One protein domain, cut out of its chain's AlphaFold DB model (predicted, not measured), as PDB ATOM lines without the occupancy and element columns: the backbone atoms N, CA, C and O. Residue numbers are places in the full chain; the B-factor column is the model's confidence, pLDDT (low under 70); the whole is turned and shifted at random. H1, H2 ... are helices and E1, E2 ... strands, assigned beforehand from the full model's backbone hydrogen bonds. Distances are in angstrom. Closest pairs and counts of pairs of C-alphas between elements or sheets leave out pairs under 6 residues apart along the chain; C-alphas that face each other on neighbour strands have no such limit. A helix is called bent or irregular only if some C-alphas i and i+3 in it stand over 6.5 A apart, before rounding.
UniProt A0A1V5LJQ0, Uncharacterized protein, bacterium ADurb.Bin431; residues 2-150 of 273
ATOM      1  N   HIS A   2     166.880   0.634 134.780       85.50
ATOM      2  CA  HIS A   2     166.936  -0.749 135.238       85.50
ATOM      3  C   HIS A   2     166.492  -1.670 134.113       85.50
ATOM      4  O   HIS A   2     165.517  -1.374 133.412       85.50
ATOM      5  N   LEU A   3     167.213  -2.772 133.950       88.12
ATOM      6  CA  LEU A   3     166.885  -3.831 133.005       88.12
ATOM      7  C   LEU A   3     166.437  -5.057 133.792       88.12
ATOM      8  O   LEU A   3     167.183  -5.553 134.629       88.12
ATOM      9  N   TYR A   4     165.238  -5.557 133.507       88.88
ATOM     10  CA  TYR A   4     164.690  -6.743 134.157       88.88
ATOM     11  C   TYR A   4     164.772  -7.930 133.209       88.88
ATOM     12  O   TYR A   4     164.227  -7.897 132.107       88.88
ATOM     13  N   LEU A   5     165.432  -8.989 133.653       89.62
ATOM     14  CA  LEU A   5     165.520 -10.262 132.955       89.62
ATOM     15  C   LEU A   5     164.435 -11.218 133.457       89.62
ATOM     16  O   LEU A   5     164.011 -11.135 134.612       89.62
ATOM     17  N   ASN A   6     164.021 -12.141 132.588       86.38
ATOM     18  CA  ASN A   6     163.055 -13.198 132.880       86.38
ATOM     19  C   ASN A   6     163.754 -14.574 132.889       86.38
ATOM     20  O   ASN A   6     163.820 -15.231 131.849       86.38
ATOM     21  N   PRO A   7     164.281 -15.050 134.035       83.94
ATOM     22  CA  PRO A   7     164.956 -16.346 134.102       83.94
ATOM     23  C   PRO A   7     164.057 -17.521 133.700       83.94
ATOM     24  O   PRO A   7     164.532 -18.470 133.079       83.94
ATOM     25  N   ALA A   8     162.760 -17.456 134.019       78.88
ATOM     26  CA  ALA A   8     161.802 -18.497 133.651       78.88
ATOM     27  C   ALA A   8     161.568 -18.528 132.132       78.88
ATOM     28  O   ALA A   8     161.609 -19.595 131.523       78.88
ATOM     29  N   GLY A   9     161.406 -17.355 131.510       76.06
ATOM     30  CA  GLY A   9     161.302 -17.219 130.055       76.06
ATOM     31  C   GLY A   9     162.570 -17.670 129.325       76.06
ATOM     32  O   GLY A   9     162.479 -18.362 128.314       76.06
ATOM     33  N   LEU A  10     163.751 -17.373 129.876       78.88
ATOM     34  CA  LEU A  10     165.037 -17.857 129.365       78.88
ATOM     35  C   LEU A  10     165.127 -19.383 129.395       78.88
ATOM     36  O   LEU A  10     165.465 -19.999 128.386       78.88
ATOM     37  N   ALA A  11     164.805 -19.996 130.536       78.25
ATOM     38  CA  ALA A  11     164.809 -21.448 130.678       78.25
ATOM     39  C   ALA A  11     163.805 -22.112 129.719       78.25
ATOM     40  O   ALA A  11     164.132 -23.107 129.072       78.25
ATOM     41  N   ALA A  12     162.612 -21.525 129.570       71.31
ATOM     42  CA  ALA A  12     161.614 -21.970 128.601       71.31
ATOM     43  C   ALA A  12     162.133 -21.879 127.157       71.31
ATOM     44  O   ALA A  12     162.008 -22.836 126.390       71.31
ATOM     45  N   GLY A  13     162.779 -20.760 126.816       70.50
ATOM     46  CA  GLY A  13     163.388 -20.504 125.514       70.50
ATOM     47  C   GLY A  13     164.466 -21.514 125.130       70.50
ATOM     48  O   GLY A  13     164.493 -21.990 123.997       70.50
ATOM     49  N   LEU A  14     165.326 -21.875 126.085       75.94
ATOM     50  CA  LEU A  14     166.392 -22.856 125.877       75.94
ATOM     51  C   LEU A  14     165.850 -24.279 125.694       75.94
ATOM     52  O   LEU A  14     166.335 -25.007 124.832       75.94
ATOM     53  N   ASN A  15     164.835 -24.669 126.468       69.62
ATOM     54  CA  ASN A  15     164.293 -26.029 126.428       69.62
ATOM     55  C   ASN A  15     163.416 -26.299 125.191       69.62
ATOM     56  O   ASN A  15     163.313 -27.445 124.758       69.62
ATOM     57  N   HIS A  16     162.802 -25.264 124.603       67.88
ATOM     58  CA  HIS A  16     161.823 -25.407 123.515       67.88
ATOM     59  C   HIS A  16     162.094 -24.470 122.325       67.88
ATOM     60  O   HIS A  16     161.184 -24.009 121.640       67.88
ATOM     61  N   TRP A  17     163.373 -24.227 122.030       67.38
ATOM     62  CA  TRP A  17     163.838 -23.353 120.943       67.38
ATOM     63  C   TRP A  17     163.149 -23.613 119.590       67.38
ATOM     64  O   TRP A  17     162.759 -22.683 118.882       67.38
ATOM     65  N   ASN A  18     162.940 -24.887 119.244       63.88
ATOM     66  CA  ASN A  18     162.359 -25.279 117.960       63.88
ATOM     67  C   ASN A  18     160.869 -24.918 117.832       63.88
ATOM     68  O   ASN A  18     160.445 -24.546 116.738       63.88
ATOM     69  N   SER A  19     160.074 -24.986 118.906       61.91
ATOM     70  CA  SER A  19     158.650 -24.610 118.860       61.91
ATOM     71  C   SER A  19     158.465 -23.091 118.823       61.91
ATOM     72  O   SER A  19     157.580 -22.597 118.131       61.91
ATOM     73  N   LEU A  20     159.361 -22.338 119.469       61.19
ATOM     74  CA  LEU A  20     159.329 -20.870 119.491       61.19
ATOM     75  C   LEU A  20     159.693 -20.226 118.146       61.19
ATOM     76  O   LEU A  20     159.238 -19.120 117.856       61.19
ATOM     77  N   ILE A  21     160.506 -20.902 117.325       59.78
ATOM     78  CA  ILE A  21     160.948 -20.402 116.012       59.78
ATOM     79  C   ILE A  21     160.047 -20.882 114.872       59.78
ATOM     80  O   ILE A  21     159.877 -20.154 113.895       59.78
ATOM     81  N   SER A  22     159.457 -22.077 114.989       56.88
ATOM     82  CA  SER A  22     158.612 -22.668 113.939       56.88
ATOM     83  C   SER A  22     157.169 -22.144 113.920       56.88
ATOM     84  O   SER A  22     156.506 -22.239 112.885       56.88
ATOM     85  N   GLY A  23     156.689 -21.543 115.014       52.88
ATOM     86  CA  GLY A  23     155.393 -20.866 115.077       52.88
ATOM     87  C   GLY A  23     155.440 -19.437 114.523       52.88
ATOM     88  O   GLY A  23     155.927 -18.525 115.189       52.88
ATOM     89  N   GLY A  24     154.890 -19.237 113.321       47.81
ATOM     90  CA  GLY A  24     154.366 -17.942 112.867       47.81
ATOM     91  C   GLY A  24     155.334 -17.011 112.119       47.81
ATOM     92  O   GLY A  24     156.468 -16.775 112.524       47.81
ATOM     93  N   VAL A  25     154.835 -16.454 111.008       45.41
ATOM     94  CA  VAL A  25     155.478 -15.450 110.136       45.41
ATOM     95  C   VAL A  25     156.172 -14.349 110.946       45.41
ATOM     96  O   VAL A  25     155.554 -13.739 111.824       45.41
ATOM     97  N   SER A  26     157.433 -14.063 110.599       55.94
ATOM     98  CA  SER A  26     158.262 -12.981 111.143       55.94
ATOM     99  C   SER A  26     157.538 -11.638 111.036       55.94
ATOM    100  O   SER A  26     157.534 -10.988 109.989       55.94
ATOM    101  N   SER A  27     156.887 -11.235 112.121       67.06
ATOM    102  CA  SER A  27     156.365  -9.885 112.289       67.06
ATOM    103  C   SER A  27     157.195  -9.193 113.370       67.06
ATOM    104  O   SER A  27     157.560  -9.864 114.337       67.06
ATOM    105  N   PRO A  28     157.470  -7.879 113.260       69.50
ATOM    106  CA  PRO A  28     158.256  -7.142 114.260       69.50
ATOM    107  C   PRO A  28     157.734  -7.316 115.695       69.50
ATOM    108  O   PRO A  28     158.489  -7.339 116.660       69.50
ATOM    109  N   LEU A  29     156.422  -7.507 115.823       70.62
ATOM    110  CA  LEU A  29     155.735  -7.792 117.075       70.62
ATOM    111  C   LEU A  29     156.100  -9.173 117.645       70.62
ATOM    112  O   LEU A  29     156.372  -9.289 118.833       70.62
ATOM    113  N   GLY A  30     156.177 -10.206 116.801       73.38
ATOM    114  CA  GLY A  30     156.611 -11.543 117.219       73.38
ATOM    115  C   GLY A  30     158.071 -11.574 117.681       73.38
ATOM    116  O   GLY A  30     158.405 -12.279 118.629       73.38
ATOM    117  N   GLU A  31     158.940 -10.770 117.064       77.50
ATOM    118  CA  GLU A  31     160.329 -10.609 117.516       77.50
ATOM    119  C   GLU A  31     160.405  -9.905 118.875       77.50
ATOM    120  O   GLU A  31     161.119 -10.369 119.763       77.50
ATOM    121  N   LEU A  32     159.606  -8.853 119.079       77.38
ATOM    122  CA  LEU A  32     159.515  -8.148 120.360       77.38
ATOM    123  C   LEU A  32     159.031  -9.065 121.496       77.38
ATOM    124  O   LEU A  32     159.612  -9.053 122.583       77.38
ATOM    125  N   LEU A  33     158.029  -9.911 121.236       77.12
ATOM    126  CA  LEU A  33     157.542 -10.903 122.201       77.12
ATOM    127  C   LEU A  33     158.617 -11.941 122.553       77.12
ATOM    128  O   LEU A  33     158.812 -12.262 123.726       77.12
ATOM    129  N   ARG A  34     159.377 -12.421 121.559       79.12
ATOM    130  CA  ARG A  34     160.509 -13.340 121.781       79.12
ATOM    131  C   ARG A  34     161.626 -12.680 122.590       79.12
ATOM    132  O   ARG A  34     162.166 -13.317 123.492       79.12
ATOM    133  N   CYS A  35     161.939 -11.404 122.344       81.88
ATOM    134  CA  CYS A  35     162.844 -10.637 123.208       81.88
ATOM    135  C   CYS A  35     162.330 -10.579 124.655       81.88
ATOM    136  O   CYS A  35     163.131 -10.670 125.584       81.88
ATOM    137  N   GLY A  36     161.008 -10.516 124.835       82.31
ATOM    138  CA  GLY A  36     160.314 -10.569 126.122       82.31
ATOM    139  C   GLY A  36     160.564 -11.825 126.968       82.31
ATOM    140  O   GLY A  36     160.473 -11.776 128.198       82.31
ATOM    141  N   LEU A  37     160.929 -12.950 126.338       80.38
ATOM    142  CA  LEU A  37     161.327 -14.171 127.050       80.38
ATOM    143  C   LEU A  37     162.664 -14.003 127.777       80.38
ATOM    144  O   LEU A  37     162.896 -14.663 128.784       80.38
ATOM    145  N   VAL A  38     163.529 -13.116 127.282       84.31
ATOM    146  CA  VAL A  38     164.847 -12.837 127.864       84.31
ATOM    147  C   VAL A  38     164.797 -11.598 128.738       84.31
ATOM    148  O   VAL A  38     165.114 -11.638 129.928       84.31
ATOM    149  N   VAL A  39     164.380 -10.494 128.132       88.00
ATOM    150  CA  VAL A  39     164.237  -9.195 128.768       88.00
ATOM    151  C   VAL A  39     162.774  -9.026 129.127       88.00
ATOM    152  O   VAL A  39     161.946  -8.783 128.260       88.00
ATOM    153  N   LYS A  40     162.440  -9.118 130.412       88.38
ATOM    154  CA  LYS A  40     161.072  -8.886 130.872       88.38
ATOM    155  C   LYS A  40     160.644  -7.448 130.604       88.38
ATOM    156  O   LYS A  40     159.531  -7.203 130.144       88.38
ATOM    157  N   GLY A  41     161.531  -6.499 130.893       91.12
ATOM    158  CA  GLY A  41     161.198  -5.092 130.804       91.12
ATOM    159  C   GLY A  41     162.351  -4.147 131.098       91.12
ATOM    160  O   GLY A  41     163.451  -4.549 131.476       91.12
ATOM    161  N   LEU A  42     162.057  -2.864 130.932       93.12
ATOM    162  CA  LEU A  42     162.957  -1.745 131.162       93.12
ATOM    163  C   LEU A  42     162.233  -0.704 132.005       93.12
ATOM    164  O   LEU A  42     161.053  -0.431 131.784       93.12
ATOM    165  N   SER A  43     162.939  -0.073 132.934       92.56
ATOM    166  CA  SER A  43     162.425   1.111 133.613       92.56
ATOM    167  C   SER A  43     163.458   2.224 133.649       92.56
ATOM    168  O   SER A  43     164.673   2.021 133.748       92.56
ATOM    169  N   TRP A  44     162.969   3.449 133.557       91.94
ATOM    170  CA  TRP A  44     163.777   4.636 133.723       91.94
ATOM    171  C   TRP A  44     162.988   5.674 134.502       91.94
ATOM    172  O   TRP A  44     161.796   5.870 134.285       91.94
ATOM    173  N   GLN A  45     163.663   6.353 135.421       92.62
ATOM    174  CA  GLN A  45     163.041   7.360 136.256       92.62
ATOM    175  C   GLN A  45     163.961   8.564 136.405       92.62
ATOM    176  O   GLN A  45     165.164   8.443 136.619       92.62
ATOM    177  N   SER A  46     163.339   9.731 136.330       91.94
ATOM    178  CA  SER A  46     163.874  11.031 136.699       91.94
ATOM    179  C   SER A  46     162.938  11.676 137.731       91.94
ATOM    180  O   SER A  46     161.852  11.147 138.004       91.94
ATOM    181  N   PRO A  47     163.296  12.840 138.297       90.88
ATOM    182  CA  PRO A  47     162.392  13.564 139.178       90.88
ATOM    183  C   PRO A  47     161.043  13.898 138.517       90.88
ATOM    184  O   PRO A  47     160.032  13.926 139.204       90.88
ATOM    185  N   VAL A  48     160.980  14.170 137.217       94.44
ATOM    186  CA  VAL A  48     159.728  14.630 136.582       94.44
ATOM    187  C   VAL A  48     159.030  13.508 135.825       94.44
ATOM    188  O   VAL A  48     157.807  13.430 135.834       94.44
ATOM    189  N   VAL A  49     159.799  12.620 135.202       96.12
ATOM    190  CA  VAL A  49     159.287  11.610 134.273       96.12
ATOM    191  C   VAL A  49     159.709  10.221 134.724       96.12
ATOM    192  O   VAL A  49     160.874  10.003 135.057       96.12
ATOM    193  N   SER A  50     158.781   9.272 134.699       96.25
ATOM    194  CA  SER A  50     159.066   7.842 134.827       96.25
ATOM    195  C   SER A  50     158.523   7.109 133.612       96.25
ATOM    196  O   SER A  50     157.423   7.402 133.156       96.25
ATOM    197  N   VAL A  51     159.292   6.161 133.099       96.44
ATOM    198  CA  VAL A  51     158.940   5.328 131.953       96.44
ATOM    199  C   VAL A  51     159.142   3.873 132.348       96.44
ATOM    200  O   VAL A  51     160.154   3.526 132.957       96.44
ATOM    201  N   GLY A  52     158.176   3.032 132.003       94.44
ATOM    202  CA  GLY A  52     158.242   1.588 132.172       94.44
ATOM    203  C   GLY A  52     157.844   0.891 130.881       94.44
ATOM    204  O   GLY A  52     156.915   1.320 130.201       94.44
ATOM    205  N   LEU A  53     158.548  -0.181 130.547       93.50
ATOM    206  CA  LEU A  53     158.257  -1.048 129.418       93.50
ATOM    207  C   LEU A  53     158.256  -2.494 129.908       93.50
ATOM    208  O   LEU A  53     159.221  -2.934 130.526       93.50
ATOM    209  N   LEU A  54     157.191  -3.222 129.601       90.44
ATOM    210  CA  LEU A  54     157.025  -4.652 129.805       90.44
ATOM    211  C   LEU A  54     156.882  -5.295 128.425       90.44
ATOM    212  O   LEU A  54     155.952  -4.973 127.685       90.44
ATOM    213  N   LEU A  55     157.822  -6.163 128.058       87.75
ATOM    214  CA  LEU A  55     157.908  -6.692 126.695       87.75
ATOM    215  C   LEU A  55     156.999  -7.899 126.469       87.75
ATOM    216  O   LEU A  55     156.374  -7.981 125.419       87.75
ATOM    217  N   SER A  56     156.915  -8.826 127.424       82.38
ATOM    218  CA  SER A  56     156.034  -9.991 127.299       82.38
ATOM    219  C   SER A  56     155.623 -10.540 128.661       82.38
ATOM    220  O   SER A  56     156.455 -10.961 129.472       82.38
ATOM    221  N   GLU A  57     154.320 -10.591 128.883       80.00
ATOM    222  CA  GLU A  57     153.653 -11.313 129.961       80.00
ATOM    223  C   GLU A  57     152.753 -12.381 129.354       80.00
ATOM    224  O   GLU A  57     152.013 -12.095 128.416       80.00
ATOM    225  N   THR A  58     152.816 -13.601 129.875       78.19
ATOM    226  CA  THR A  58     151.890 -14.664 129.474       78.19
ATOM    227  C   THR A  58     150.637 -14.545 130.324       78.19
ATOM    228  O   THR A  58     150.730 -14.455 131.548       78.19
ATOM    229  N   LEU A  59     149.463 -14.544 129.693       75.19
ATOM    230  CA  LEU A  59     148.208 -14.454 130.438       75.19
ATOM    231  C   LEU A  59     147.907 -15.781 131.144       75.19
ATOM    232  O   LEU A  59     148.127 -16.855 130.585       75.19
ATOM    233  N   ALA A  60     147.370 -15.715 132.365       69.69
ATOM    234  CA  ALA A  60     147.037 -16.900 133.162       69.69
ATOM    235  C   ALA A  60     145.946 -17.782 132.520       69.69
ATOM    236  O   ALA A  60     145.845 -18.969 132.828       69.69
ATOM    237  N   THR A  61     145.142 -17.214 131.616       69.44
ATOM    238  CA  THR A  61     144.126 -17.929 130.832       69.44
ATOM    239  C   THR A  61     144.664 -18.538 129.546       69.44
ATOM    240  O   THR A  61     143.905 -19.139 128.794       69.44
ATOM    241  N   ASN A  62     145.974 -18.439 129.290       72.50
ATOM    242  CA  ASN A  62     146.583 -19.142 128.173       72.50
ATOM    243  C   ASN A  62     146.306 -20.654 128.329       72.50
ATOM    244  O   ASN A  62     146.752 -21.241 129.323       72.50
ATOM    245  N   PRO A  63     145.613 -21.302 127.370       69.94
ATOM    246  CA  PRO A  63     145.293 -22.726 127.449       69.94
ATOM    247  C   PRO A  63     146.531 -23.591 127.659       69.94
ATOM    248  O   PRO A  63     146.486 -24.571 128.390       69.94
ATOM    249  N   ALA A  64     147.675 -23.186 127.110       68.19
ATOM    250  CA  ALA A  64     148.918 -23.916 127.293       68.19
ATOM    251  C   ALA A  64     149.418 -23.898 128.746       68.19
ATOM    252  O   ALA A  64     150.019 -24.867 129.206       68.19
ATOM    253  N   VAL A  65     149.129 -22.822 129.487       69.88
ATOM    254  CA  VAL A  65     149.420 -22.728 130.923       69.88
ATOM    255  C   VAL A  65     148.461 -23.596 131.738       69.88
ATOM    256  O   VAL A  65     148.885 -24.218 132.708       69.88
ATOM    257  N   GLN A  66     147.193 -23.677 131.330       67.31
ATOM    258  CA  GLN A  66     146.157 -24.424 132.052       67.31
ATOM    259  C   GLN A  66     146.187 -25.937 131.787       67.31
ATOM    260  O   GLN A  66     145.995 -26.731 132.704       67.31
ATOM    261  N   GLU A  67     146.432 -26.346 130.544       65.38
ATOM    262  CA  GLU A  67     146.431 -27.749 130.100       65.38
ATOM    263  C   GLU A  67     147.821 -28.401 130.183       65.38
ATOM    264  O   GLU A  67     147.982 -29.615 130.007       65.38
ATOM    265  N   GLY A  68     148.842 -27.591 130.454       60.97
ATOM    266  CA  GLY A  68     150.222 -28.012 130.569       60.97
ATOM    267  C   GLY A  68     150.435 -29.069 131.651       60.97
ATOM    268  O   GLY A  68     150.169 -28.852 132.827       60.97
ATOM    269  N   LYS A  69     151.003 -30.220 131.274       57.50
ATOM    270  CA  LYS A  69     151.313 -31.320 132.213       57.50
ATOM    271  C   LYS A  69     152.627 -31.131 132.990       57.50
ATOM    272  O   LYS A  69     153.039 -32.035 133.714       57.50
ATOM    273  N   GLY A  70     153.311 -29.999 132.820       60.06
ATOM    274  CA  GLY A  70     154.609 -29.697 133.433       60.06
ATOM    275  C   GLY A  70     154.544 -28.528 134.415       60.06
ATOM    276  O   GLY A  70     153.679 -27.671 134.306       60.06
ATOM    277  N   PHE A  71     155.500 -28.463 135.348       55.75
ATOM    278  CA  PHE A  71     155.601 -27.373 136.336       55.75
ATOM    279  C   PHE A  71     155.831 -25.991 135.686       55.75
ATOM    280  O   PHE A  71     155.441 -24.972 136.244       55.75
ATOM    281  N   PHE A  72     156.427 -25.967 134.488       63.50
ATOM    282  CA  PHE A  72     156.500 -24.801 133.607       63.50
ATOM    283  C   PHE A  72     156.079 -25.220 132.195       63.50
ATOM    284  O   PHE A  72     156.897 -25.793 131.473       63.50
ATOM    285  N   PRO A  73     154.822 -24.993 131.796       63.34
ATOM    286  CA  PRO A  73     154.407 -25.225 130.425       63.34
ATOM    287  C   PRO A  73     154.979 -24.147 129.504       63.34
ATOM    288  O   PRO A  73     154.867 -22.949 129.754       63.34
ATOM    289  N   THR A  74     155.654 -24.597 128.459       64.94
ATOM    290  CA  THR A  74     156.482 -23.781 127.556       64.94
ATOM    291  C   THR A  74     155.972 -23.797 126.120       64.94
ATOM    292  O   THR A  74     156.283 -22.901 125.335       64.94
ATOM    293  N   GLU A  75     155.192 -24.815 125.764       67.44
ATOM    294  CA  GLU A  75     154.479 -24.891 124.494       67.44
ATOM    295  C   GLU A  75     153.450 -23.757 124.446       67.44
ATOM    296  O   GLU A  75     152.857 -23.443 125.470       67.44
ATOM    297  N   ALA A  76     153.286 -23.090 123.299       68.56
ATOM    298  CA  ALA A  76     152.280 -22.033 123.113       68.56
ATOM    299  C   ALA A  76     152.314 -20.873 124.149       68.56
ATOM    300  O   ALA A  76     151.371 -20.093 124.275       68.56
ATOM    301  N   ILE A  77     153.427 -20.675 124.869       72.06
ATOM    302  CA  ILE A  77     153.564 -19.615 125.890       72.06
ATOM    303  C   ILE A  77     153.471 -18.192 125.306       72.06
ATOM    304  O   ILE A  77     153.161 -17.241 126.026       72.06
ATOM    305  N   LEU A  78     153.731 -18.055 124.000       75.25
ATOM    306  CA  LEU A  78     153.623 -16.802 123.249       75.25
ATOM    307  C   LEU A  78     152.232 -16.571 122.636       75.25
ATOM    308  O   LEU A  78     151.946 -15.457 122.186       75.25
ATOM    309  N   ASP A  79     151.375 -17.593 122.649       76.75
ATOM    310  CA  ASP A  79     150.088 -17.588 121.955       76.75
ATOM    311  C   ASP A  79     149.094 -16.636 122.606       76.75
ATOM    312  O   ASP A  79     148.258 -16.076 121.914       76.75
ATOM    313  N   LEU A  80     149.197 -16.396 123.913       77.94
ATOM    314  CA  LEU A  80     148.405 -15.379 124.592       77.94
ATOM    315  C   LEU A  80     149.312 -14.524 125.471       77.94
ATOM    316  O   LEU A  80     149.641 -14.879 126.608       77.94
ATOM    317  N   THR A  81     149.754 -13.409 124.894       80.69
ATOM    318  CA  THR A  81     150.752 -12.518 125.489       80.69
ATOM    319  C   THR A  81     150.314 -11.066 125.511       80.69
ATOM    320  O   THR A  81     149.541 -10.605 124.672       80.69
ATOM    321  N   PHE A  82     150.849 -10.343 126.488       83.62
ATOM    322  CA  PHE A  82     150.598  -8.932 126.728       83.62
ATOM    323  C   PHE A  82     151.919  -8.169 126.867       83.62
ATOM    324  O   PHE A  82     152.832  -8.597 127.576       83.62
ATOM    325  N   SER A  83     151.999  -7.015 126.216       87.25
ATOM    326  CA  SER A  83     153.077  -6.038 126.350       87.25
ATOM    327  C   SER A  83     152.492  -4.701 126.793       87.25
ATOM    328  O   SER A  83     151.376  -4.340 126.417       87.25
ATOM    329  N   GLN A  84     153.260  -3.930 127.558       90.25
ATOM    330  CA  GLN A  84     152.826  -2.633 128.067       90.25
ATOM    331  C   GLN A  84     153.955  -1.615 128.008       90.25
ATOM    332  O   GLN A  84     155.078  -1.897 128.410       90.25
ATOM    333  N   ALA A  85     153.632  -0.394 127.600       94.00
ATOM    334  CA  ALA A  85     154.483   0.771 127.790       94.00
ATOM    335  C   ALA A  85     153.731   1.794 128.638       94.00
ATOM    336  O   ALA A  85     152.566   2.071 128.380       94.00
ATOM    337  N   ALA A  86     154.379   2.363 129.647       96.00
ATOM    338  CA  ALA A  86     153.773   3.339 130.541       96.00
ATOM    339  C   ALA A  86     154.689   4.541 130.746       96.00
ATOM    340  O   ALA A  86     155.905   4.403 130.898       96.00
ATOM    341  N   VAL A  87     154.086   5.723 130.800       97.50
ATOM    342  CA  VAL A  87     154.753   6.984 131.114       97.50
ATOM    343  C   VAL A  87     153.996   7.664 132.239       97.50
ATOM    344  O   VAL A  87     152.772   7.765 132.221       97.50
ATOM    345  N   ARG A  88     154.736   8.169 133.218       97.38
ATOM    346  CA  ARG A  88     154.220   8.955 134.330       97.38
ATOM    347  C   ARG A  88     154.927  10.297 134.381       97.38
ATOM    348  O   ARG A  88     156.154  10.352 134.378       97.38
ATOM    349  N   LEU A  89     154.147  11.363 134.517       97.50
ATOM    350  CA  LEU A  89     154.624  12.727 134.697       97.50
ATOM    351  C   LEU A  89     154.225  13.231 136.082       97.50
ATOM    352  O   LEU A  89     153.046  13.262 136.437       97.50
ATOM    353  N   ARG A  90     155.210  13.633 136.882       96.50
ATOM    354  CA  ARG A  90     154.990  14.326 138.152       96.50
ATOM    355  C   ARG A  90     154.793  15.812 137.862       96.50
ATOM    356  O   ARG A  90     155.745  16.495 137.503       96.50
ATOM    357  N   LEU A  91     153.561  16.289 138.028       95.00
ATOM    358  CA  LEU A  91     153.183  17.684 137.786       95.00
ATOM    359  C   LEU A  91     153.546  18.570 138.983       95.00
ATOM    360  O   LEU A  91     154.025  19.686 138.819       95.00
ATOM    361  N   ALA A  92     153.336  18.046 140.189       93.50
ATOM    362  CA  ALA A  92     153.696  18.671 141.456       93.50
ATOM    363  C   ALA A  92     153.977  17.577 142.498       93.50
ATOM    364  O   ALA A  92     153.749  16.394 142.243       93.50
ATOM    365  N   GLU A  93     154.448  17.941 143.691       87.50
ATOM    366  CA  GLU A  93     154.642  16.967 144.777       87.50
ATOM    367  C   GLU A  93     153.392  16.103 145.058       87.50
ATOM    368  O   GLU A  93     153.531  14.870 145.087       87.50
ATOM    369  N   PRO A  94     152.175  16.682 145.176       94.38
ATOM    370  CA  PRO A  94     150.971  15.899 145.423       94.38
ATOM    371  C   PRO A  94     150.326  15.302 144.169       94.38
ATOM    372  O   PRO A  94     149.425  14.489 144.326       94.38
ATOM    373  N   PHE A  95     150.747  15.655 142.947       96.25
ATOM    374  CA  PHE A  95     150.028  15.276 141.722       96.25
ATOM    375  C   PHE A  95     150.936  14.638 140.673       96.25
ATOM    376  O   PHE A  95     151.963  15.197 140.278       96.25
ATOM    377  N   ALA A  96     150.518  13.489 140.153       97.25
ATOM    378  CA  ALA A  96     151.126  12.886 138.977       97.25
ATOM    379  C   ALA A  96     150.061  12.328 138.042       97.25
ATOM    380  O   ALA A  96     149.096  11.735 138.506       97.25
ATOM    381  N   ILE A  97     150.275  12.469 136.742       97.88
ATOM    382  CA  ILE A  97     149.453  11.833 135.711       97.88
ATOM    383  C   ILE A  97     150.222  10.680 135.081       97.88
ATOM    384  O   ILE A  97     151.457  10.691 135.053       97.88
ATOM    385  N   GLY A  98     149.502   9.682 134.594       96.94
ATOM    386  CA  GLY A  98     150.073   8.540 133.902       96.94
ATOM    387  C   GLY A  98     149.249   8.163 132.686       96.94
ATOM    388  O   GLY A  98     148.039   8.360 132.674       96.94
ATOM    389  N   VAL A  99     149.927   7.619 131.687       96.81
ATOM    390  CA  VAL A  99     149.336   6.986 130.513       96.81
ATOM    391  C   VAL A  99     150.053   5.665 130.282       96.81
ATOM    392  O   VAL A  99     151.278   5.591 130.418       96.81
ATOM    393  N   ALA A 100     149.305   4.624 129.947       94.31
ATOM    394  CA  ALA A 100     149.842   3.358 129.499       94.31
ATOM    395  C   ALA A 100     149.195   2.946 128.180       94.31
ATOM    396  O   ALA A 100     148.009   3.164 127.967       94.31
ATOM    397  N   GLY A 101     149.999   2.359 127.304       92.00
ATOM    398  CA  GLY A 101     149.557   1.659 126.113       92.00
ATOM    399  C   GLY A 101     149.802   0.170 126.286       92.00
ATOM    400  O   GLY A 101     150.806  -0.245 126.876       92.00
ATOM    401  N   TYR A 102     148.888  -0.618 125.755       86.81
ATOM    402  CA  TYR A 102     148.896  -2.062 125.833       86.81
ATOM    403  C   TYR A 102     148.879  -2.659 124.444       86.81
ATOM    404  O   TYR A 102     148.250  -2.127 123.533       86.81
ATOM    405  N   LEU A 103     149.522  -3.804 124.306       85.06
ATOM    406  CA  LEU A 103     149.484  -4.609 123.106       85.06
ATOM    407  C   LEU A 103     149.209  -6.043 123.532       85.06
ATOM    408  O   LEU A 103     149.955  -6.597 124.336       85.06
ATOM    409  N   VAL A 104     148.157  -6.642 122.989       79.69
ATOM    410  CA  VAL A 104     147.833  -8.045 123.248       79.69
ATOM    411  C   VAL A 104     147.921  -8.823 121.951       79.69
ATOM    412  O   VAL A 104     147.425  -8.394 120.906       79.69
ATOM    413  N   ASN A 105     148.562  -9.980 122.034       78.94
ATOM    414  CA  ASN A 105     148.685 -10.927 120.946       78.94
ATOM    415  C   ASN A 105     147.986 -12.228 121.333       78.94
ATOM    416  O   ASN A 105     148.316 -12.829 122.354       78.94
ATOM    417  N   ARG A 106     147.039 -12.644 120.489       77.69
ATOM    418  CA  ARG A 106     146.348 -13.928 120.553       77.69
ATOM    419  C   ARG A 106     146.622 -14.708 119.266       77.69
ATOM    420  O   ARG A 106     146.241 -14.271 118.178       77.69
ATOM    421  N   GLU A 107     147.287 -15.846 119.377       74.62
ATOM    422  CA  GLU A 107     147.624 -16.792 118.310       74.62
ATOM    423  C   GLU A 107     147.305 -18.237 118.767       74.62
ATOM    424  O   GLU A 107     146.737 -18.448 119.840       74.62
ATOM    425  N   GLY A 108     147.605 -19.237 117.932       69.31
ATOM    426  CA  GLY A 108     147.501 -20.652 118.312       69.31
ATOM    427  C   GLY A 108     146.083 -21.229 118.339       69.31
ATOM    428  O   GLY A 108     145.349 -21.143 117.354       69.31
ATOM    429  N   ALA A 109     145.727 -21.877 119.455       62.56
ATOM    430  CA  ALA A 109     144.452 -22.582 119.649       62.56
ATOM    431  C   ALA A 109     143.226 -21.649 119.738       62.56
ATOM    432  O   ALA A 109     142.089 -22.112 119.653       62.56
ATOM    433  N   LEU A 110     143.453 -20.341 119.892       65.31
ATOM    434  CA  LEU A 110     142.415 -19.313 119.925       65.31
ATOM    435  C   LEU A 110     142.340 -18.564 118.581       65.31
ATOM    436  O   LEU A 110     143.350 -18.461 117.876       65.31
ATOM    437  N   PRO A 111     141.178 -17.987 118.208       65.94
ATOM    438  CA  PRO A 111     141.059 -17.193 116.989       65.94
ATOM    439  C   PRO A 111     142.080 -16.057 116.983       65.94
ATOM    440  O   PRO A 111     142.105 -15.241 117.906       65.94
ATOM    441  N   ARG A 112     142.920 -15.991 115.948       70.69
ATOM    442  CA  ARG A 112     143.997 -14.999 115.884       70.69
ATOM    443  C   ARG A 112     143.438 -13.586 116.034       70.69
ATOM    444  O   ARG A 112     142.605 -13.174 115.234       70.69
ATOM    445  N   ALA A 113     143.924 -12.854 117.028       72.31
ATOM    446  CA  ALA A 113     143.543 -11.469 117.265       72.31
ATOM    447  C   ALA A 113     144.738 -10.684 117.801       72.31
ATOM    448  O   ALA A 113     145.573 -11.199 118.546       72.31
ATOM    449  N   ARG A 114     144.833  -9.429 117.381       75.94
ATOM    450  CA  ARG A 114     145.831  -8.480 117.865       75.94
ATOM    451  C   ARG A 114     145.103  -7.187 118.133       75.94
ATOM    452  O   ARG A 114     144.393  -6.708 117.256       75.94
ATOM    453  N   GLY A 115     145.320  -6.620 119.306       76.75
ATOM    454  CA  GLY A 115     144.694  -5.364 119.674       76.75
ATOM    455  C   GLY A 115     145.637  -4.487 120.467       76.75
ATOM    456  O   GLY A 115     146.621  -4.955 121.051       76.75
ATOM    457  N   TYR A 116     145.327  -3.200 120.450       82.00
ATOM    458  CA  TYR A 116     146.008  -2.187 121.231       82.00
ATOM    459  C   TYR A 116     144.993  -1.538 122.153       82.00
ATOM    460  O   TYR A 116     143.921  -1.176 121.702       82.00
ATOM    461  N   GLY A 117     145.327  -1.383 123.422       84.75
ATOM    462  CA  GLY A 117     144.490  -0.661 124.375       84.75
ATOM    463  C   GLY A 117     145.296   0.406 125.082       84.75
ATOM    464  O   GLY A 117     146.506   0.538 124.870       84.75
ATOM    465  N   GLY A 118     144.646   1.140 125.966       89.88
ATOM    466  CA  GLY A 118     145.310   2.122 126.787       89.88
ATOM    467  C   GLY A 118     144.631   2.349 128.120       89.88
ATOM    468  O   GLY A 118     143.534   1.888 128.419       89.88
ATOM    469  N   SER A 119     145.341   3.073 128.962       92.06
ATOM    470  CA  SER A 119     144.774   3.644 130.164       92.06
ATOM    471  C   SER A 119     145.430   4.971 130.452       92.06
ATOM    472  O   SER A 119     146.563   5.245 130.045       92.06
ATOM    473  N   TYR A 120     144.719   5.807 131.186       95.50
ATOM    474  CA  TYR A 120     145.287   7.015 131.743       95.50
ATOM    475  C   TYR A 120     144.722   7.259 133.128       95.50
ATOM    476  O   TYR A 120     143.634   6.807 133.481       95.50
ATOM    477  N   GLY A 121     145.481   7.966 133.952       96.19
ATOM    478  CA  GLY A 121     145.102   8.149 135.337       96.19
ATOM    479  C   GLY A 121     145.813   9.288 136.031       96.19
ATOM    480  O   GLY A 121     146.771   9.880 135.527       96.19
ATOM    481  N   LEU A 122     145.323   9.569 137.230       97.19
ATOM    482  CA  LEU A 122     145.820  10.583 138.139       97.19
ATOM    483  C   LEU A 122     146.141   9.926 139.482       97.19
ATOM    484  O   LEU A 122     145.337   9.187 140.043       97.19
ATOM    485  N   LEU A 123     147.309  10.250 140.020       96.88
ATOM    486  CA  LEU A 123     147.713   9.937 141.380       96.88
ATOM    487  C   LEU A 123     147.768  11.231 142.190       96.88
ATOM    488  O   LEU A 123     148.524  12.148 141.857       96.88
ATOM    489  N   ILE A 124     147.021  11.256 143.287       97.31
ATOM    490  CA  ILE A 124     146.977  12.340 144.261       97.31
ATOM    491  C   ILE A 124     147.594  11.851 145.573       97.31
ATOM    492  O   ILE A 124     147.288  10.761 146.054       97.31
ATOM    493  N   ARG A 125     148.450  12.670 146.182       96.12
ATOM    494  CA  ARG A 125     149.034  12.439 147.506       96.12
ATOM    495  C   ARG A 125     148.640  13.569 148.450       96.12
ATOM    496  O   ARG A 125     149.416  14.507 148.621       96.12
ATOM    497  N   PRO A 126     147.442  13.522 149.053       92.88
ATOM    498  CA  PRO A 126     147.006  14.584 149.956       92.88
ATOM    499  C   PRO A 126     147.827  14.617 151.257       92.88
ATOM    500  O   PRO A 126     147.851  15.638 151.934       92.88
ATOM    501  N   ALA A 127     148.514  13.522 151.605       94.25
ATOM    502  CA  ALA A 127     149.446  13.446 152.727       94.25
ATOM    503  C   ALA A 127     150.610  12.483 152.405       94.25
ATOM    504  O   ALA A 127     150.435  11.587 151.578       94.25
ATOM    505  N   PRO A 128     151.778  12.571 153.080       90.31
ATOM    506  CA  PRO A 128     152.963  11.755 152.761       90.31
ATOM    507  C   PRO A 128     152.754  10.232 152.783       90.31
ATOM    508  O   PRO A 128     153.500   9.488 152.157       90.31
ATOM    509  N   ARG A 129     151.746   9.761 153.524       94.50
ATOM    510  CA  ARG A 129     151.431   8.340 153.731       94.50
ATOM    511  C   ARG A 129     150.079   7.937 153.153       94.50
ATOM    512  O   ARG A 129     149.604   6.848 153.453       94.50
ATOM    513  N   PHE A 130     149.451   8.807 152.367       96.44
ATOM    514  CA  PHE A 130     148.127   8.572 151.811       96.44
ATOM    515  C   PHE A 130     148.119   8.873 150.317       96.44
ATOM    516  O   PHE A 130     148.573   9.930 149.884       96.44
ATOM    517  N   HIS A 131     147.599   7.932 149.542       96.56
ATOM    518  CA  HIS A 131     147.566   7.982 148.091       96.56
ATOM    519  C   HIS A 131     146.148   7.713 147.610       96.56
ATOM    520  O   HIS A 131     145.474   6.827 148.131       96.56
ATOM    521  N   ILE A 132     145.729   8.463 146.600       97.62
ATOM    522  CA  ILE A 132     144.480   8.261 145.875       97.62
ATOM    523  C   ILE A 132     144.842   8.119 144.404       97.62
ATOM    524  O   ILE A 132     145.487   9.005 143.846       97.62
ATOM    525  N   GLY A 133     144.461   7.010 143.790       96.50
ATOM    526  CA  GLY A 133     144.618   6.763 142.365       96.50
ATOM    527  C   GLY A 133     143.257   6.726 141.690       96.50
ATOM    528  O   GLY A 133     142.332   6.104 142.203       96.50
ATOM    529  N   VAL A 134     143.144   7.369 140.538       96.00
ATOM    530  CA  VAL A 134     142.015   7.189 139.623       96.00
ATOM    531  C   VAL A 134     142.586   6.816 138.270       96.00
ATOM    532  O   VAL A 134     143.536   7.451 137.812       96.00
ATOM    533  N   MET A 135     142.030   5.791 137.643       94.50
ATOM    534  CA  MET A 135     142.459   5.319 136.334       94.50
ATOM    535  C   MET A 135     141.235   5.019 135.484       94.50
ATOM    536  O   MET A 135     140.300   4.392 135.966       94.50
ATOM    537  N   TYR A 136     141.266   5.459 134.236       91.94
ATOM    538  CA  TYR A 136     140.324   5.070 133.202       91.94
ATOM    539  C   TYR A 136     141.022   4.112 132.238       91.94
ATOM    540  O   TYR A 136     142.188   4.333 131.892       91.94
ATOM    541  N   ILE A 137     140.330   3.044 131.858       87.69
ATOM    542  CA  ILE A 137     140.820   2.011 130.948       87.69
ATOM    543  C   ILE A 137     139.911   1.983 129.724       87.69
ATOM    544  O   ILE A 137     138.694   2.004 129.868       87.69
ATOM    545  N   ASP A 138     140.539   1.937 128.554       85.81
ATOM    546  CA  ASP A 138     139.912   1.893 127.233       85.81
ATOM    547  C   ASP A 138     140.678   0.852 126.406       85.81
ATOM    548  O   ASP A 138     141.878   0.992 126.133       85.81
ATOM    549  N   VAL A 139     140.025  -0.266 126.118       78.81
ATOM    550  CA  VAL A 139     140.582  -1.431 125.438       78.81
ATOM    551  C   VAL A 139     139.613  -1.869 124.340       78.81
ATOM    552  O   VAL A 139     138.426  -1.934 124.577       78.81
ATOM    553  N   PRO A 140     140.064  -2.252 123.139       69.00
ATOM    554  CA  PRO A 140     139.143  -2.589 122.057       69.00
ATOM    555  C   PRO A 140     138.213  -3.745 122.431       69.00
ATOM    556  O   PRO A 140     138.694  -4.739 122.981       69.00
ATOM    557  N   ASP A 141     136.945  -3.669 122.015       71.31
ATOM    558  CA  ASP A 141     135.908  -4.698 122.218       71.31
ATOM    559  C   ASP A 141     136.409  -6.128 121.961       71.31
ATOM    560  O   ASP A 141     136.189  -7.041 122.753       71.31
ATOM    561  N   GLU A 142     137.152  -6.329 120.865       66.75
ATOM    562  CA  GLU A 142     137.694  -7.636 120.456       66.75
ATOM    563  C   GLU A 142     138.643  -8.265 121.494       66.75
ATOM    564  O   GLU A 142     138.939  -9.463 121.435       66.75
ATOM    565  N   MET A 143     139.140  -7.448 122.425       67.06
ATOM    566  CA  MET A 143     140.117  -7.791 123.452       67.06
ATOM    567  C   MET A 143     139.597  -7.551 124.874       67.06
ATOM    568  O   MET A 143     140.319  -7.879 125.821       67.06
ATOM    569  N   ALA A 144     138.381  -7.021 125.040       69.12
ATOM    570  CA  ALA A 144     137.790  -6.727 126.342       69.12
ATOM    571  C   ALA A 144     137.780  -7.968 127.247       69.12
ATOM    572  O   ALA A 144     138.215  -7.885 128.392       69.12
ATOM    573  N   ASP A 145     137.442  -9.142 126.702       69.81
ATOM    574  CA  ASP A 145     137.463 -10.416 127.435       69.81
ATOM    575  C   ASP A 145     138.859 -10.753 127.986       69.81
ATOM    576  O   ASP A 145     139.011 -11.095 129.157       69.81
ATOM    577  N   ALA A 146     139.913 -10.598 127.174       66.12
ATOM    578  CA  ALA A 146     141.284 -10.902 127.593       66.12
ATOM    579  C   ALA A 146     141.782  -9.934 128.683       66.12
ATOM    580  O   ALA A 146     142.502 -10.333 129.604       66.12
ATOM    581  N   PHE A 147     141.387  -8.660 128.606       65.88
ATOM    582  CA  PHE A 147     141.681  -7.666 129.641       65.88
ATOM    583  C   PHE A 147     140.851  -7.869 130.907       65.88
ATOM    584  O   PHE A 147     141.374  -7.688 132.010       65.88
ATOM    585  N   GLN A 148     139.595  -8.284 130.771       69.81
ATOM    586  CA  GLN A 148     138.734  -8.624 131.892       69.81
ATOM    587  C   GLN A 148     139.257  -9.867 132.620       69.81
ATOM    588  O   GLN A 148     139.280  -9.889 133.847       69.81
ATOM    589  N   GLU A 149     139.756 -10.870 131.905       64.38
ATOM    590  CA  GLU A 149     140.384 -12.044 132.514       64.38
ATOM    591  C   GLU A 149     141.695 -11.702 133.238       64.38
ATOM    592  O   GLU A 149     141.908 -12.146 134.367       64.38
ATOM    593  N   LEU A 150     142.565 -10.891 132.622       63.25
ATOM    594  CA  LEU A 150     143.869 -10.538 133.195       63.25
ATOM    595  C   LEU A 150     143.756  -9.538 134.350       63.25
ATOM    596  O   LEU A 150     144.293  -9.746 135.437       63.25
TER     597      LEU A 150
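What this domain is: This is residues 2 to 150 of the 273 residues of an uncharacterized protein of bacterium ADurb.Bin431 (UniProt A0A1V5LJQ0). One long, twisted and curled sheet of seven strands forms the body, with five helices gathered about one end of it; H3 is over one face and H5 over the other, while the far ends of the long strands E4 to E7 reach away from the helices. The printed part has 149 residues, with named elements in the order E1 H1 H2 H3 E2 E3 H4 E4 E5 E6 E7 H5, and its class is mixed, helices and strands. The sheet's order is E1, E2, E3, E4, E5, E6, E7, all antiparallel. The outline is elongated, 52 by 33 by 29 A, and only just compact, close to loose, with a radius of gyration of the C-alphas of 17.4 A.

How they stand to each other: Edge strand E1, residues 2 to 5, is the antiparallel neighbour of E2, residues 39 to 45, with N 2 and O 43 within hydrogen-bond range at 2.8 A. H1, residues 7 to 15, only grazes the sheet, with its residues 7 to 10. H2, residues 17 to 22, is not on the sheet; it is close to H1 but not clearly touching, the closest C-alphas being those of Gly 13 and Leu 20, 7.3 A apart. H3, residues 28 to 36, is on the sheet at a height of 8.2 A and runs across the strands, at 81 degrees on the local plane to E3, residues 49 to 58; the closest C-alphas of H3 and E3 are those of Gly 36 and Ser 56, 4.5 A apart. E2 and E3 form a hairpin, with N 42 and O 53 at 2.9 A. E3 bends by 52 degrees at residue 55. H4, residues 63 to 67, only grazes the sheet, with its residues 63 to 65. E4, residues 80 to 92, E5, residues 95 to 106, E6, residues 113 to 127, and E7, residues 130 to 138, form a meander, each strand the antiparallel neighbour of the one before. N and O pairs within range are N 50 and O 88 at 2.9 A for E3 and E4, N 87 and O 99 at 2.8 A for E4 and E5, N 100 and O 119 at 2.8 A for E5 and E6, and N 122 and O 134 at 2.8 A for E6 and E7. H5, residues 141 to 150, is on the sheet, and its closest C-alphas to E6 are those of Met 143 and Gly 115, 6.4 A apart; with H3 it makes three layers, helices on both faces of a sheet. H5 is irregular, with C-alphas 142 and 145 7.5 A apart, and 4 of its 6 O i to N i+4 pairs are within range; in H1, H2, H3 and H4 every such pair is.

Where its parts are: E1 begins at C-alpha 2, (166.936, -0.749, 135.238). From first to last C-alpha E3 measures 27.7 A, E4 38.4 A, E5 36.3 A, E6 43.7 A and E7 26.8 A. E6 ends at C-alpha 127, (149.446, 13.446, 152.727), and H5, 14.8 A long, ends at C-alpha 150, (143.869, -10.538, 133.195).

The domain as a whole: The C-alphas farthest apart, those of Ser 22 and Ala 127, are 53.8 A apart. The printed part has no cut, and the link from H4 to E4, residues 68 to 79, is long. Mean pLDDT of the printed part is 80.2; it is under 70 in 44 residues, among them 15 to 28, 63 to 76 and 142 to 150.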